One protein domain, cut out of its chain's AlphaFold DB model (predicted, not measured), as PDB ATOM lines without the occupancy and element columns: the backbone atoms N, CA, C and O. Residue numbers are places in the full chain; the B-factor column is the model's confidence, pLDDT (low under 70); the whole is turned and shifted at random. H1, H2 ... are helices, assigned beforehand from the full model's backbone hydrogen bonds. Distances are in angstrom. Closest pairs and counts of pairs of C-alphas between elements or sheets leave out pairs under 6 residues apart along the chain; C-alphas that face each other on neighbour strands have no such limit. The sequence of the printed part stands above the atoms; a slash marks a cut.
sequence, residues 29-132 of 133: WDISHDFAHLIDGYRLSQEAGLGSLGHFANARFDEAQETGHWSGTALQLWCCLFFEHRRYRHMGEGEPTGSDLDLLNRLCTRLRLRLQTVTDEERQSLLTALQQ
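What this domain is: This is residues 29 to 132 of the 133 residues of the protein "ABC-type amino acid transport substrate-binding protein" of Rhizobium rosettiformans (UniProt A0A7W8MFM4). Look for one helix, H4, in the core, with H3 crossing it on one side and the short H1 packed on the opposite side, while H5 folds back next to H4 as the second arm of a helical hairpin. H2 packs on the first half of H4, H6 closes off the end where H4 begins and H5 ends, and at the far end residues 89 to 94 stick out. The 104 printed residues hold six named helices, H1 to H6 in order along the chain, and no named strand: the class is all helix. The whole is compact, with a radius of gyration of the C-alphas of 13.0 A and spans of 36 by 25 by 25 A.

Where its parts are: Find C-alpha 32 at (244.091, 277.420, 250.954), where H1 begins; it covers residues 32 to 36, 5.7 A long. H2, residues 41 to 47, measures 9.9 A. H3 takes residues 53 to 67 over 20.8 A. Go next to C-alpha 74 at (249.038, 277.471, 264.320); from there H4 runs 24.2 A to residue 90. H5, residues 98 to 116, is the longest helix, at 27.8 A. H6, residues 120 to 131, spans 16.5 A and ends at C-alpha 131, (249.898, 261.884, 259.052).

How they stand to each other: Begin at H4, the hub, which touches four helices. H1 touches it along residues 78 to 85 alone, closest at the C-alphas of Ala 36 and Phe 82, 4.7 A apart. H2 touches its residues 76 to 83 alone, at a steep tilt of 43 degrees, opposite ways; the closest C-alphas, Gly 41 and Cys 79, are 4.6 A apart. H3 touches its residues 79 to 84 alone and is about perpendicular to it, at 77 degrees, with the C-alphas of Ala 57 and Cys 80 closest at 4.8 A. H4 and H5 form a hairpin, running opposite ways at a tilt of 35.4 degrees, only just steep; H4 touches H5 with residues 74 to 81 alone, and the closest C-alphas, Ala 74 and Arg 114, are 5.9 A apart. H2 touches H3 with the C-alphas of Ser 45 and Leu 53 closest at 5.8 A. H6 touches no helix; it is close to H4 but not clearly touching, with the C-alphas of Leu 75 and Leu 126 closest at 6.8 A. H1 and H3 are apart. In H1, H2, H3, H4, H5 and H6 every O i to N i+4 pair is within hydrogen-bond range.

The domain as a whole: The C-alphas farthest apart, Gly 92 and Asp 120, are 38.8 A from each other. The printed part has no cut, and no link is long. Look at residues 89 to 94, which stand free; in the model, residues 92 to 93 have pLDDT under 70, against a mean of 91.8 for the printed part.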
ATOM      1  N   TRP A  29     242.493 282.670 250.723       95.94
ATOM      2  CA  TRP A  29     241.361 281.758 250.870       95.94
ATOM      3  C   TRP A  29     241.299 280.730 249.732       95.94
ATOM      4  O   TRP A  29     241.384 279.532 250.000       95.94
ATOM      5  N   ASP A  30     241.279 281.191 248.480       93.62
ATOM      6  CA  ASP A  30     241.171 280.328 247.295       93.62
ATOM      7  C   ASP A  30     242.315 279.310 247.207       93.62
ATOM      8  O   ASP A  30     242.104 278.129 246.937       93.62
ATOM      9  N   ILE A  31     243.545 279.751 247.493       95.12
ATOM     10  CA  ILE A  31     244.738 278.895 247.475       95.12
ATOM     11  C   ILE A  31     244.701 277.871 248.616       95.12
ATOM     12  O   ILE A  31     245.219 276.759 248.490       95.12
ATOM     13  N   SER A  32     244.102 278.241 249.748       95.75
ATOM     14  CA  SER A  32     244.091 277.420 250.954       95.75
ATOM     15  C   SER A  32     243.112 276.244 250.908       95.75
ATOM     16  O   SER A  32     243.157 275.431 251.825       95.75
ATOM     17  N   HIS A  33     242.272 276.106 249.872       92.62
ATOM     18  CA  HIS A  33     241.204 275.099 249.823       92.62
ATOM     19  C   HIS A  33     241.695 273.666 250.069       92.62
ATOM     20  O   HIS A  33     241.297 273.025 251.043       92.62
ATOM     21  N   ASP A  34     242.596 273.165 249.223       93.25
ATOM     22  CA  ASP A  34     243.131 271.804 249.367       93.25
ATOM     23  C   ASP A  34     244.046 271.687 250.591       93.25
ATOM     24  O   ASP A  34     244.087 270.653 251.258       93.25
ATOM     25  N   PHE A  35     244.751 272.771 250.927       95.81
ATOM     26  CA  PHE A  35     245.611 272.837 252.105       95.81
ATOM     27  C   PHE A  35     244.825 272.673 253.414       95.81
ATOM     28  O   PHE A  35     245.261 271.964 254.321       95.81
ATOM     29  N   ALA A  36     243.663 273.315 253.528       95.50
ATOM     30  CA  ALA A  36     242.842 273.286 254.729       95.50
ATOM     31  C   ALA A  36     242.411 271.854 255.071       95.50
ATOM     32  O   ALA A  36     242.334 271.506 256.243       95.50
ATOM     33  N   HIS A  37     242.231 271.015 254.050       93.88
ATOM     34  CA  HIS A  37     241.816 269.619 254.165       93.88
ATOM     35  C   HIS A  37     242.980 268.620 254.243       93.88
ATOM     36  O   HIS A  37     242.742 267.416 254.224       93.88
ATOM     37  N   LEU A  38     244.236 269.074 254.357       95.00
ATOM     38  CA  LEU A  38     245.359 268.179 254.678       95.00
ATOM     39  C   LEU A  38     245.278 267.615 256.103       95.00
ATOM     40  O   LEU A  38     246.037 266.713 256.443       95.00
ATOM     41  N   ILE A  39     244.402 268.181 256.930       95.00
ATOM     42  CA  ILE A  39     244.157 267.762 258.300       95.00
ATOM     43  C   ILE A  39     242.699 267.333 258.478       95.00
ATOM     44  O   ILE A  39     241.792 267.888 257.855       95.00
ATOM     45  N   ASP A  40     242.458 266.414 259.412       94.19
ATOM     46  CA  ASP A  40     241.124 266.195 259.972       94.19
ATOM     47  C   ASP A  40     240.898 267.171 261.133       94.19
ATOM     48  O   ASP A  40     241.196 266.880 262.296       94.19
ATOM     49  N   GLY A  41     240.386 268.362 260.812       93.19
ATOM     50  CA  GLY A  41     240.168 269.409 261.807       93.19
ATOM     51  C   GLY A  41     239.211 268.996 262.931       93.19
ATOM     52  O   GLY A  41     239.390 269.447 264.062       93.19
ATOM     53  N   TYR A  42     238.229 268.122 262.669       94.00
ATOM     54  CA  TYR A  42     237.297 267.663 263.705       94.00
ATOM     55  C   TYR A  42     237.978 266.746 264.708       94.00
ATOM     56  O   TYR A  42     237.814 266.926 265.914       94.00
ATOM     57  N   ARG A  43     238.750 265.771 264.225       93.12
ATOM     58  CA  ARG A  43     239.490 264.864 265.103       93.12
ATOM     59  C   ARG A  43     240.529 265.629 265.921       93.12
ATOM     60  O   ARG A  43     240.576 265.484 267.141       93.12
ATOM     61  N   LEU A  44     241.288 266.514 265.275       92.88
ATOM     62  CA  LEU A  44     242.317 267.315 265.940       92.88
ATOM     63  C   LEU A  44     241.738 268.278 266.976       92.88
ATOM     64  O   LEU A  44     242.357 268.499 268.014       92.88
ATOM     65  N   SER A  45     240.542 268.831 266.743       91.88
ATOM     66  CA  SER A  45     239.894 269.680 267.745       91.88
ATOM     67  C   SER A  45     239.523 268.903 269.010       91.88
ATOM     68  O   SER A  45     239.600 269.469 270.101       91.88
ATOM     69  N   GLN A  46     239.143 267.625 268.887       90.62
ATOM     70  CA  GLN A  46     238.879 266.761 270.043       90.62
ATOM     71  C   GLN A  46     240.169 266.431 270.795       90.62
ATOM     72  O   GLN A  46     240.222 266.586 272.013       90.62
ATOM     73  N   GLU A  47     241.221 266.031 270.077       89.81
ATOM     74  CA  GLU A  47     242.517 265.670 270.670       89.81
ATOM     75  C   GLU A  47     243.183 266.851 271.384       89.81
ATOM     76  O   GLU A  47     243.750 266.688 272.461       89.81
ATOM     77  N   ALA A  48     243.056 268.057 270.828       86.44
ATOM     78  CA  ALA A  48     243.564 269.284 271.433       86.44
ATOM     79  C   ALA A  48     242.650 269.860 272.534       86.44
ATOM     80  O   ALA A  48     242.942 270.928 273.071       86.44
ATOM     81  N   GLY A  49     241.531 269.201 272.862       89.00
ATOM     82  CA  GLY A  49     240.609 269.653 273.906       89.00
ATOM     83  C   GLY A  49     239.881 270.963 273.583       89.00
ATOM     84  O   GLY A  49     239.450 271.663 274.498       89.00
ATOM     85  N   LEU A  50     239.724 271.310 272.299       87.56
ATOM     86  CA  LEU A  50     239.030 272.534 271.857       87.56
ATOM     87  C   LEU A  50     237.500 272.417 271.957       87.56
ATOM     88  O   LEU A  50     236.783 273.400 271.774       87.56
ATOM     89  N   GLY A  51     236.987 271.213 272.221       89.25
ATOM     90  CA  GLY A  51     235.558 270.925 272.237       89.25
ATOM     91  C   GLY A  51     234.959 270.929 270.829       89.25
ATOM     92  O   GLY A  51     235.534 270.379 269.887       89.25
ATOM     93  N   SER A  52     233.767 271.515 270.681       93.06
ATOM     94  CA  SER A  52     233.099 271.630 269.378       93.06
ATOM     95  C   SER A  52     233.870 272.580 268.465       93.06
ATOM     96  O   SER A  52     233.917 273.783 268.728       93.06
ATOM     97  N   LEU A  53     234.422 272.049 267.366       94.56
ATOM     98  CA  LEU A  53     235.184 272.843 266.403       94.56
ATOM     99  C   LEU A  53     234.384 274.033 265.874       94.56
ATOM    100  O   LEU A  53     234.929 275.121 265.774       94.56
ATOM    101  N   GLY A  54     233.094 273.848 265.581       93.62
ATOM    102  CA  GLY A  54     232.259 274.939 265.078       93.62
ATOM    103  C   GLY A  54     232.073 276.059 266.101       93.62
ATOM    104  O   GLY A  54     232.172 277.227 265.752       93.62
ATOM    105  N   HIS A  55     231.878 275.721 267.380       94.00
ATOM    106  CA  HIS A  55     231.765 276.734 268.435       94.00
ATOM    107  C   HIS A  55     233.088 277.483 268.637       94.00
ATOM    108  O   HIS A  55     233.094 278.706 268.738       94.00
ATOM    109  N   PHE A  56     234.208 276.755 268.640       95.31
ATOM    110  CA  PHE A  56     235.537 277.355 268.734       95.31
ATOM    111  C   PHE A  56     235.843 278.258 267.531       95.31
ATOM    112  O   PHE A  56     236.290 279.386 267.714       95.31
ATOM    113  N   ALA A  57     235.584 277.783 266.310       94.56
ATOM    114  CA  ALA A  57     235.839 278.525 265.082       94.56
ATOM    115  C   ALA A  57     235.010 279.811 265.021       94.56
ATOM    116  O   ALA A  57     235.596 280.869 264.818       94.56
ATOM    117  N   ASN A  58     233.705 279.735 265.307       93.44
ATOM    118  CA  ASN A  58     232.831 280.909 265.348       93.44
ATOM    119  C   ASN A  58     233.331 281.942 266.366       93.44
ATOM    120  O   ASN A  58     233.564 283.087 266.003       93.44
ATOM    121  N   ALA A  59     233.616 281.528 267.607       94.00
ATOM    122  CA  ALA A  59     234.098 282.447 268.640       94.00
ATOM    123  C   ALA A  59     235.424 283.133 268.258       94.00
ATOM    124  O   ALA A  59     235.618 284.317 268.526       94.00
ATOM    125  N   ARG A  60     236.347 282.403 267.612       94.38
ATOM    126  CA  ARG A  60     237.615 282.968 267.119       94.38
ATOM    127  C   ARG A  60     237.437 283.870 265.906       94.38
ATOM    128  O   ARG A  60     238.225 284.796 265.728       94.38
ATOM    129  N   PHE A  61     236.460 283.574 265.058       92.56
ATOM    130  CA  PHE A  61     236.131 284.401 263.908       92.56
ATOM    131  C   PHE A  61     235.534 285.732 264.368       92.56
ATOM    132  O   PHE A  61     236.035 286.775 263.955       92.56
ATOM    133  N   ASP A  62     234.580 285.697 265.303       93.12
ATOM    134  CA  ASP A  62     233.963 286.881 265.911       93.12
ATOM    135  C   ASP A  62     235.020 287.760 266.606       93.12
ATOM    136  O   ASP A  62     235.141 288.947 266.306       93.12
ATOM    137  N   GLU A  63     235.889 287.172 267.444       93.38
ATOM    138  CA  GLU A  63     237.011 287.887 268.082       93.38
ATOM    139  C   GLU A  63     237.917 288.567 267.040       93.38
ATOM    140  O   GLU A  63     238.338 289.715 267.213       93.38
ATOM    141  N   ALA A  64     238.229 287.873 265.943       93.81
ATOM    142  CA  ALA A  64     239.090 288.406 264.895       93.81
ATOM    143  C   ALA A  64     238.410 289.492 264.053       93.81
ATOM    144  O   ALA A  64     239.095 290.422 263.616       93.81
ATOM    145  N   GLN A  65     237.094 289.407 263.848       91.56
ATOM    146  CA  GLN A  65     236.304 290.469 263.228       91.56
ATOM    147  C   GLN A  65     236.281 291.722 264.107       91.56
ATOM    148  O   GLN A  65     236.543 292.816 263.608       91.56
ATOM    149  N   GLU A  66     236.032 291.567 265.407       91.94
ATOM    150  CA  GLU A  66     235.919 292.682 266.353       91.94
ATOM    151  C   GLU A  66     237.261 293.374 266.614       91.94
ATOM    152  O   GLU A  66     237.345 294.602 266.665       91.94
ATOM    153  N   THR A  67     238.332 292.595 266.786       89.69
ATOM    154  CA  THR A  67     239.628 293.115 267.251       89.69
ATOM    155  C   THR A  67     240.661 293.284 266.138       89.69
ATOM    156  O   THR A  67     241.693 293.923 266.352       89.69
ATOM    157  N   GLY A  68     240.454 292.665 264.969       86.56
ATOM    158  CA  GLY A  68     241.461 292.540 263.907       86.56
ATOM    159  C   GLY A  68     242.604 291.561 264.225       86.56
ATOM    160  O   GLY A  68     243.526 291.380 263.416       86.56
ATOM    161  N   HIS A  69     242.569 290.909 265.389       86.75
ATOM    162  CA  HIS A  69     243.619 290.024 265.882       86.75
ATOM    163  C   HIS A  69     243.103 288.595 266.027       86.75
ATOM    164  O   HIS A  69     241.974 288.363 266.424       86.75
ATOM    165  N   TRP A  70     243.958 287.618 265.717       91.44
ATOM    166  CA  TRP A  70     243.648 286.207 265.934       91.44
ATOM    167  C   TRP A  70     244.609 285.621 266.967       91.44
ATOM    168  O   TRP A  70     245.834 285.692 266.790       91.44
ATOM    169  N   SER A  71     244.060 285.045 268.035       87.19
ATOM    170  CA  SER A  71     244.810 284.451 269.141       87.19
ATOM    171  C   SER A  71     244.667 282.920 269.157       87.19
ATOM    172  O   SER A  71     243.626 282.373 268.806       87.19
ATOM    173  N   GLY A  72     245.744 282.215 269.530       90.06
ATOM    174  CA  GLY A  72     245.815 280.745 269.521       90.06
ATOM    175  C   GLY A  72     247.089 280.207 268.868       90.06
ATOM    176  O   GLY A  72     247.967 280.987 268.499       90.06
ATOM    177  N   THR A  73     247.191 278.891 268.696       91.94
ATOM    178  CA  THR A  73     248.322 278.215 268.025       91.94
ATOM    179  C   THR A  73     248.124 278.115 266.507       91.94
ATOM    180  O   THR A  73     247.034 278.371 265.993       91.94
ATOM    181  N   ALA A  74     249.166 277.730 265.759       94.00
ATOM    182  CA  ALA A  74     249.038 277.471 264.320       94.00
ATOM    183  C   ALA A  74     248.032 276.342 264.021       94.00
ATOM    184  O   ALA A  74     247.209 276.478 263.119       94.00
ATOM    185  N   LEU A  75     248.043 275.270 264.822       93.56
ATOM    186  CA  LEU A  75     247.107 274.150 264.693       93.56
ATOM    187  C   LEU A  75     245.653 274.591 264.904       93.56
ATOM    188  O   LEU A  75     244.785 274.255 264.105       93.56
ATOM    189  N   GLN A  76     245.391 275.389 265.942       94.81
ATOM    190  CA  GLN A  76     244.055 275.933 266.202       94.81
ATOM    191  C   GLN A  76     243.553 276.783 265.026       94.81
ATOM    192  O   GLN A  76     242.403 276.635 264.620       94.81
ATOM    193  N   LEU A  77     244.416 277.623 264.443       96.12
ATOM    194  CA  LEU A  77     244.065 278.433 263.274       96.12
ATOM    195  C   LEU A  77     243.778 277.563 262.048       96.12
ATOM    196  O   LEU A  77     242.829 277.830 261.313       96.12
ATOM    197  N   TRP A  78     244.565 276.507 261.839       96.81
ATOM    198  CA  TRP A  78     244.335 275.560 260.753       96.81
ATOM    199  C   TRP A  78     242.994 274.840 260.913       96.81
ATOM    200  O   TRP A  78     242.219 274.790 259.961       96.81
ATOM    201  N   CYS A  79     242.657 274.377 262.120       96.50
ATOM    202  CA  CYS A  79     241.351 273.780 262.397       96.50
ATOM    203  C   CYS A  79     240.197 274.761 262.130       96.50
ATOM    204  O   CYS A  79     239.186 274.361 261.551       96.50
ATOM    205  N   CYS A  80     240.342 276.042 262.500       96.69
ATOM    206  CA  CYS A  80     239.350 277.066 262.162       96.69
ATOM    207  C   CYS A  80     239.186 277.199 260.642       96.69
ATOM    208  O   CYS A  80     238.066 277.133 260.151       96.69
ATOM    209  N   LEU A  81     240.279 277.322 259.881       96.94
ATOM    210  CA  LEU A  81     240.206 277.447 258.419       96.94
ATOM    211  C   LEU A  81     239.633 276.190 257.746       96.94
ATOM    212  O   LEU A  81     238.854 276.311 256.806       96.94
ATOM    213  N   PHE A  82     239.947 274.991 258.247       96.62
ATOM    214  CA  PHE A  82     239.288 273.750 257.823       96.62
ATOM    215  C   PHE A  82     237.768 273.830 258.008       96.62
ATOM    216  O   PHE A  82     237.009 273.506 257.091       96.62
ATOM    217  N   PHE A  83     237.315 274.280 259.181       95.44
ATOM    218  CA  PHE A  83     235.890 274.429 259.459       95.44
ATOM    219  C   PHE A  83     235.234 275.445 258.527       95.44
ATOM    220  O   PHE A  83     234.177 275.152 257.975       95.44
ATOM    221  N   GLU A  84     235.874 276.590 258.307       95.06
ATOM    222  CA  GLU A  84     235.380 277.633 257.409       95.06
ATOM    223  C   GLU A  84     235.209 277.119 255.978       95.06
ATOM    224  O   GLU A  84     234.145 277.285 255.381       95.06
ATOM    225  N   HIS A  85     236.218 276.431 255.427       94.62
ATOM    226  CA  HIS A  85     236.131 275.861 254.074       94.62
ATOM    227  C   HIS A  85     234.970 274.879 253.959       94.62
ATOM    228  O   HIS A  85     234.243 274.845 252.962       94.62
ATOM    229  N   ARG A  86     234.756 274.096 255.017       92.00
ATOM    230  CA  ARG A  86     233.631 273.178 255.100       92.00
ATOM    231  C   ARG A  86     232.297 273.922 255.228       92.00
ATOM    232  O   ARG A  86     231.331 273.494 254.602       92.00
ATOM    233  N   ARG A  87     232.229 275.013 255.998       90.94
ATOM    234  CA  ARG A  87     231.026 275.839 256.194       90.94
ATOM    235  C   ARG A  87     230.529 276.396 254.865       90.94
ATOM    236  O   ARG A  87     229.417 276.055 254.467       90.94
ATOM    237  N   TYR A  88     231.370 277.127 254.137       89.94
ATOM    238  CA  TYR A  88     230.991 277.722 252.848       89.94
ATOM    239  C   TYR A  88     230.599 276.662 251.808       89.94
ATOM    240  O   TYR A  88     229.598 276.809 251.105       89.94
ATOM    241  N   ARG A  89     231.294 275.516 251.782       84.94
ATOM    242  CA  ARG A  89     230.967 274.408 250.871       84.94
ATOM    243  C   ARG A  89     229.659 273.684 251.210       84.94
ATOM    244  O   ARG A  89     228.944 273.273 250.299       84.94
ATOM    245  N   HIS A  90     229.372 273.445 252.492       80.44
ATOM    246  CA  HIS A  90     228.278 272.559 252.913       80.44
ATOM    247  C   HIS A  90     227.012 273.279 253.375       80.44
ATOM    248  O   HIS A  90     225.937 272.692 253.267       80.44
ATOM    249  N   MET A  91     227.104 274.507 253.886       74.69
ATOM    250  CA  MET A  91     225.932 275.250 254.369       74.69
ATOM    251  C   MET A  91     225.218 276.032 253.259       74.69
ATOM    252  O   MET A  91     224.178 276.632 253.506       74.69
ATOM    253  N   GLY A  92     225.731 275.987 252.024       63.72
ATOM    254  CA  GLY A  92     225.119 276.678 250.888       63.72
ATOM    255  C   GLY A  92     225.256 278.200 250.956       63.72
ATOM    256  O   GLY A  92     224.526 278.899 250.261       63.72
ATOM    257  N   GLU A  93     226.190 278.706 251.769       68.56
ATOM    258  CA  GLU A  93     226.471 280.139 251.938       68.56
ATOM    259  C   GLU A  93     227.165 280.764 250.710       68.56
ATOM    260  O   GLU A  93     227.332 281.979 250.645       68.56
ATOM    261  N   GLY A  94     227.511 279.956 249.702       78.94
ATOM    262  CA  GLY A  94     228.238 280.403 248.515       78.94
ATOM    263  C   GLY A  94     229.726 280.581 248.804       78.94
ATOM    264  O   GLY A  94     230.261 279.956 249.714       78.94
ATOM    265  N   GLU A  95     230.404 281.408 248.011       87.12
ATOM    266  CA  GLU A  95     231.779 281.828 248.302       87.12
ATOM    267  C   GLU A  95     231.769 283.022 249.271       87.12
ATOM    268  O   GLU A  95     230.877 283.876 249.163       87.12
ATOM    269  N   PRO A  96     232.748 283.140 250.188       91.50
ATOM    270  CA  PRO A  96     232.883 284.331 251.016       91.50
ATOM    271  C   PRO A  96     233.086 285.574 250.146       91.50
ATOM    272  O   PRO A  96     233.782 285.550 249.131       91.50
ATOM    273  N   THR A  97     232.514 286.700 250.569       91.75
ATOM    274  CA  THR A  97     232.660 287.991 249.879       91.75
ATOM    275  C   THR A  97     232.865 289.127 250.880       91.75
ATOM    276  O   THR A  97     232.659 288.960 252.082       91.75
ATOM    277  N   GLY A  98     233.300 290.291 250.391       93.19
ATOM    278  CA  GLY A  98     233.448 291.497 251.209       93.19
ATOM    279  C   GLY A  98     234.373 291.302 252.414       93.19
ATOM    280  O   GLY A  98     235.450 290.717 252.298       93.19
ATOM    281  N   SER A  99     233.934 291.782 253.580       91.75
ATOM    282  CA  SER A  99     234.716 291.760 254.822       91.75
ATOM    283  C   SER A  99     235.112 290.359 255.283       91.75
ATOM    284  O   SER A  99     236.171 290.200 255.895       91.75
ATOM    285  N   ASP A 100     234.290 289.351 254.986       91.44
ATOM    286  CA  ASP A 100     234.564 287.971 255.385       91.44
ATOM    287  C   ASP A 100     235.705 287.393 254.556       91.44
ATOM    288  O   ASP A 100     236.657 286.852 255.118       91.44
ATOM    289  N   LEU A 101     235.679 287.598 253.233       94.56
ATOM    290  CA  LEU A 101     236.783 287.206 252.356       94.56
ATOM    291  C   LEU A 101     238.086 287.923 252.745       94.56
ATOM    292  O   LEU A 101     239.144 287.297 252.814       94.56
ATOM    293  N   ASP A 102     238.018 289.216 253.070       95.50
ATOM    294  CA  ASP A 102     239.179 289.985 253.533       95.50
ATOM    295  C   ASP A 102     239.736 289.461 254.863       95.50
ATOM    296  O   ASP A 102     240.954 289.430 255.080       95.50
ATOM    297  N   LEU A 103     238.870 289.045 255.791       95.06
ATOM    298  CA  LEU A 103     239.306 288.405 257.027       95.06
ATOM    299  C   LEU A 103     239.932 287.034 256.749       95.06
ATOM    300  O   LEU A 103     241.041 286.779 257.219       95.06
ATOM    301  N   LEU A 104     239.288 286.184 255.952       96.19
ATOM    302  CA  LEU A 104     239.783 284.849 255.613       96.19
ATOM    303  C   LEU A 104     241.144 284.903 254.910       96.19
ATOM    304  O   LEU A 104     242.053 284.165 255.289       96.19
ATOM    305  N   ASN A 105     241.345 285.840 253.980       97.19
ATOM    306  CA  ASN A 105     242.645 286.075 253.346       97.19
ATOM    307  C   ASN A 105     243.732 286.456 254.364       97.19
ATOM    308  O   ASN A 105     244.851 285.933 254.318       97.19
ATOM    309  N   ARG A 106     243.404 287.324 255.331       96.50
ATOM    310  CA  ARG A 106     244.327 287.701 256.416       96.50
ATOM    311  C   ARG A 106     244.633 286.530 257.347       96.50
ATOM    312  O   ARG A 106     245.782 286.370 257.757       96.50
ATOM    313  N   LEU A 107     243.637 285.706 257.672       97.06
ATOM    314  CA  LEU A 107     243.812 284.506 258.492       97.06
ATOM    315  C   LEU A 107     244.682 283.460 257.783       97.06
ATOM    316  O   LEU A 107     245.590 282.916 258.411       97.06
ATOM    317  N   CYS A 108     244.491 283.252 256.479       97.81
ATOM    318  CA  CYS A 108     245.352 282.395 255.661       97.81
ATOM    319  C   CYS A 108     246.802 282.898 255.691       97.81
ATOM    320  O   CYS A 108     247.714 282.161 256.071       97.81
ATOM    321  N   THR A 109     247.017 284.183 255.400       96.94
ATOM    322  CA  THR A 109     248.354 284.797 255.449       96.94
ATOM    323  C   THR A 109     249.002 284.623 256.826       96.94
ATOM    324  O   THR A 109     250.167 284.238 256.933       96.94
ATOM    325  N   ARG A 110     248.239 284.836 257.907       96.06
ATOM    326  CA  ARG A 110     248.713 284.643 259.282       96.06
ATOM    327  C   ARG A 110     249.080 283.189 259.571       96.06
ATOM    328  O   ARG A 110     250.088 282.962 260.241       96.06
ATOM    329  N   LEU A 111     248.308 282.222 259.078       97.12
ATOM    330  CA  LEU A 111     248.628 280.806 259.235       97.12
ATOM    331  C   LEU A 111     249.948 280.465 258.548       97.12
ATOM    332  O   LEU A 111     250.813 279.877 259.190       97.12
ATOM    333  N   ARG A 112     250.136 280.893 257.294       97.12
ATOM    334  CA  ARG A 112     251.400 280.692 256.569       97.12
ATOM    335  C   ARG A 112     252.589 281.216 257.371       97.12
ATOM    336  O   ARG A 112     253.546 280.482 257.591       97.12
ATOM    337  N   LEU A 113     252.516 282.469 257.824       95.50
ATOM    338  CA  LEU A 113     253.599 283.085 258.594       95.50
ATOM    339  C   LEU A 113     253.895 282.296 259.872       95.50
ATOM    340  O   LEU A 113     255.053 282.025 260.164       95.50
ATOM    341  N   ARG A 114     252.859 281.869 260.599       94.88
ATOM    342  CA  ARG A 114     253.039 281.087 261.827       94.88
ATOM    343  C   ARG A 114     253.654 279.723 261.566       94.88
ATOM    344  O   ARG A 114     254.573 279.359 262.282       94.88
ATOM    345  N   LEU A 115     253.206 279.001 260.539       95.38
ATOM    346  CA  LEU A 115     253.766 277.700 260.156       95.38
ATOM    347  C   LEU A 115     255.246 277.783 259.764       95.38
ATOM    348  O   LEU A 115     255.988 276.822 259.938       95.38
ATOM    349  N   GLN A 116     255.703 278.933 259.275       94.75
ATOM    350  CA  GLN A 116     257.115 279.158 258.963       94.75
ATOM    351  C   GLN A 116     257.961 279.482 260.201       94.75
ATOM    352  O   GLN A 116     259.179 279.329 260.155       94.75
ATOM    353  N   THR A 117     257.334 279.883 261.310       93.00
ATOM    354  CA  THR A 117     258.011 280.288 262.552       93.00
ATOM    355  C   THR A 117     257.680 279.402 263.754       93.00
ATOM    356  O   THR A 117     258.002 279.783 264.879       93.00
ATOM    357  N   VAL A 118     257.002 278.266 263.558       90.44
ATOM    358  CA  VAL A 118     256.709 277.321 264.647       90.44
ATOM    359  C   VAL A 118     257.992 276.757 265.241       90.44
ATOM    360  O   VAL A 118     258.992 276.572 264.540       90.44
ATOM    361  N   THR A 119     257.943 276.443 266.533       89.75
ATOM    362  CA  THR A 119     259.022 275.710 267.202       89.75
ATOM    363  C   THR A 119     259.122 274.278 266.669       89.75
ATOM    364  O   THR A 119     258.200 273.773 266.024       89.75
ATOM    365  N   ASP A 120     260.221 273.584 266.961       88.25
ATOM    366  CA  ASP A 120     260.376 272.175 266.571       88.25
ATOM    367  C   ASP A 120     259.313 271.267 267.217       88.25
ATOM    368  O   ASP A 120     258.825 270.330 266.585       88.25
ATOM    369  N   GLU A 121     258.894 271.576 268.447       88.25
ATOM    370  CA  GLU A 121     257.825 270.856 269.153       88.25
ATOM    371  C   GLU A 121     256.461 271.041 268.468       88.25
ATOM    372  O   GLU A 121     255.738 270.073 268.199       88.25
ATOM    373  N   GLU A 122     256.121 272.284 268.120       87.88
ATOM    374  CA  GLU A 122     254.902 272.591 267.372       87.88
ATOM    375  C   GLU A 122     254.942 271.968 265.972       87.88
ATOM    376  O   GLU A 122     253.946 271.402 265.519       87.88
ATOM    377  N   ARG A 123     256.101 271.998 265.300       90.44
ATOM    378  CA  ARG A 123     256.307 271.342 264.003       90.44
ATOM    379  C   ARG A 123     256.057 269.841 264.091       90.44
ATOM    380  O   ARG A 123     255.363 269.300 263.234       90.44
ATOM    381  N   GLN A 124     256.571 269.170 265.119       89.56
ATOM    382  CA  GLN A 124     256.360 267.735 265.304       89.56
ATOM    383  C   GLN A 124     254.883 267.398 265.553       89.56
ATOM    384  O   GLN A 124     254.365 266.409 265.023       89.56
ATOM    385  N   SER A 125     254.185 268.247 266.308       88.81
ATOM    386  CA  SER A 125     252.742 268.117 266.529       88.81
ATOM    387  C   SER A 125     251.959 268.279 265.219       88.81
ATOM    388  O   SER A 125     251.079 267.474 264.917       88.81
ATOM    389  N   LEU A 126     252.328 269.260 264.390       91.62
ATOM    390  CA  LEU A 126     251.728 269.485 263.069       91.62
ATOM    391  C   LEU A 126     251.994 268.326 262.099       91.62
ATOM    392  O   LEU A 126     251.093 267.914 261.376       91.62
ATOM    393  N   LEU A 127     253.204 267.769 262.098       93.00
ATOM    394  CA  LEU A 127     253.543 266.593 261.292       93.00
ATOM    395  C   LEU A 127     252.726 265.367 261.698       93.00
ATOM    396  O   LEU A 127     252.256 264.624 260.839       93.00
ATOM    397  N   THR A 128     252.514 265.182 263.000       90.62
ATOM    398  CA  THR A 128     251.651 264.114 263.519       90.62
ATOM    399  C   THR A 128     250.211 264.312 263.045       90.62
ATOM    400  O   THR A 128     249.593 263.375 262.546       90.62
ATOM    401  N   ALA A 129     249.706 265.546 263.110       88.56
ATOM    402  CA  ALA A 129     248.380 265.889 262.606       88.56
ATOM    403  C   ALA A 129     248.226 265.603 261.099       88.56
ATOM    404  O   ALA A 129     247.210 265.045 260.689       88.56
ATOM    405  N   LEU A 130     249.248 265.919 260.296       90.94
ATOM    406  CA  LEU A 130     249.281 265.687 258.845       90.94
ATOM    407  C   LEU A 130     249.331 264.207 258.445       90.94
ATOM    408  O   LEU A 130     248.884 263.853 257.358       90.94
ATOM    409  N   GLN A 131     249.884 263.335 259.290       88.44
ATOM    410  CA  GLN A 131     249.898 261.884 259.052       88.44
ATOM    411  C   GLN A 131     248.535 261.230 259.296       88.44
ATOM    412  O   GLN A 131     248.290 260.110 258.853       88.44
ATOM    413  N   GLN A 132     247.673 261.916 260.038       80.06
ATOM    414  CA  GLN A 132     246.380 261.423 260.488       80.06
ATOM    415  C   GLN A 132     245.202 262.135 259.786       80.06
ATOM    416  O   GLN A 132     244.058 261.977 260.219       80.06
TER     417      GLN A 132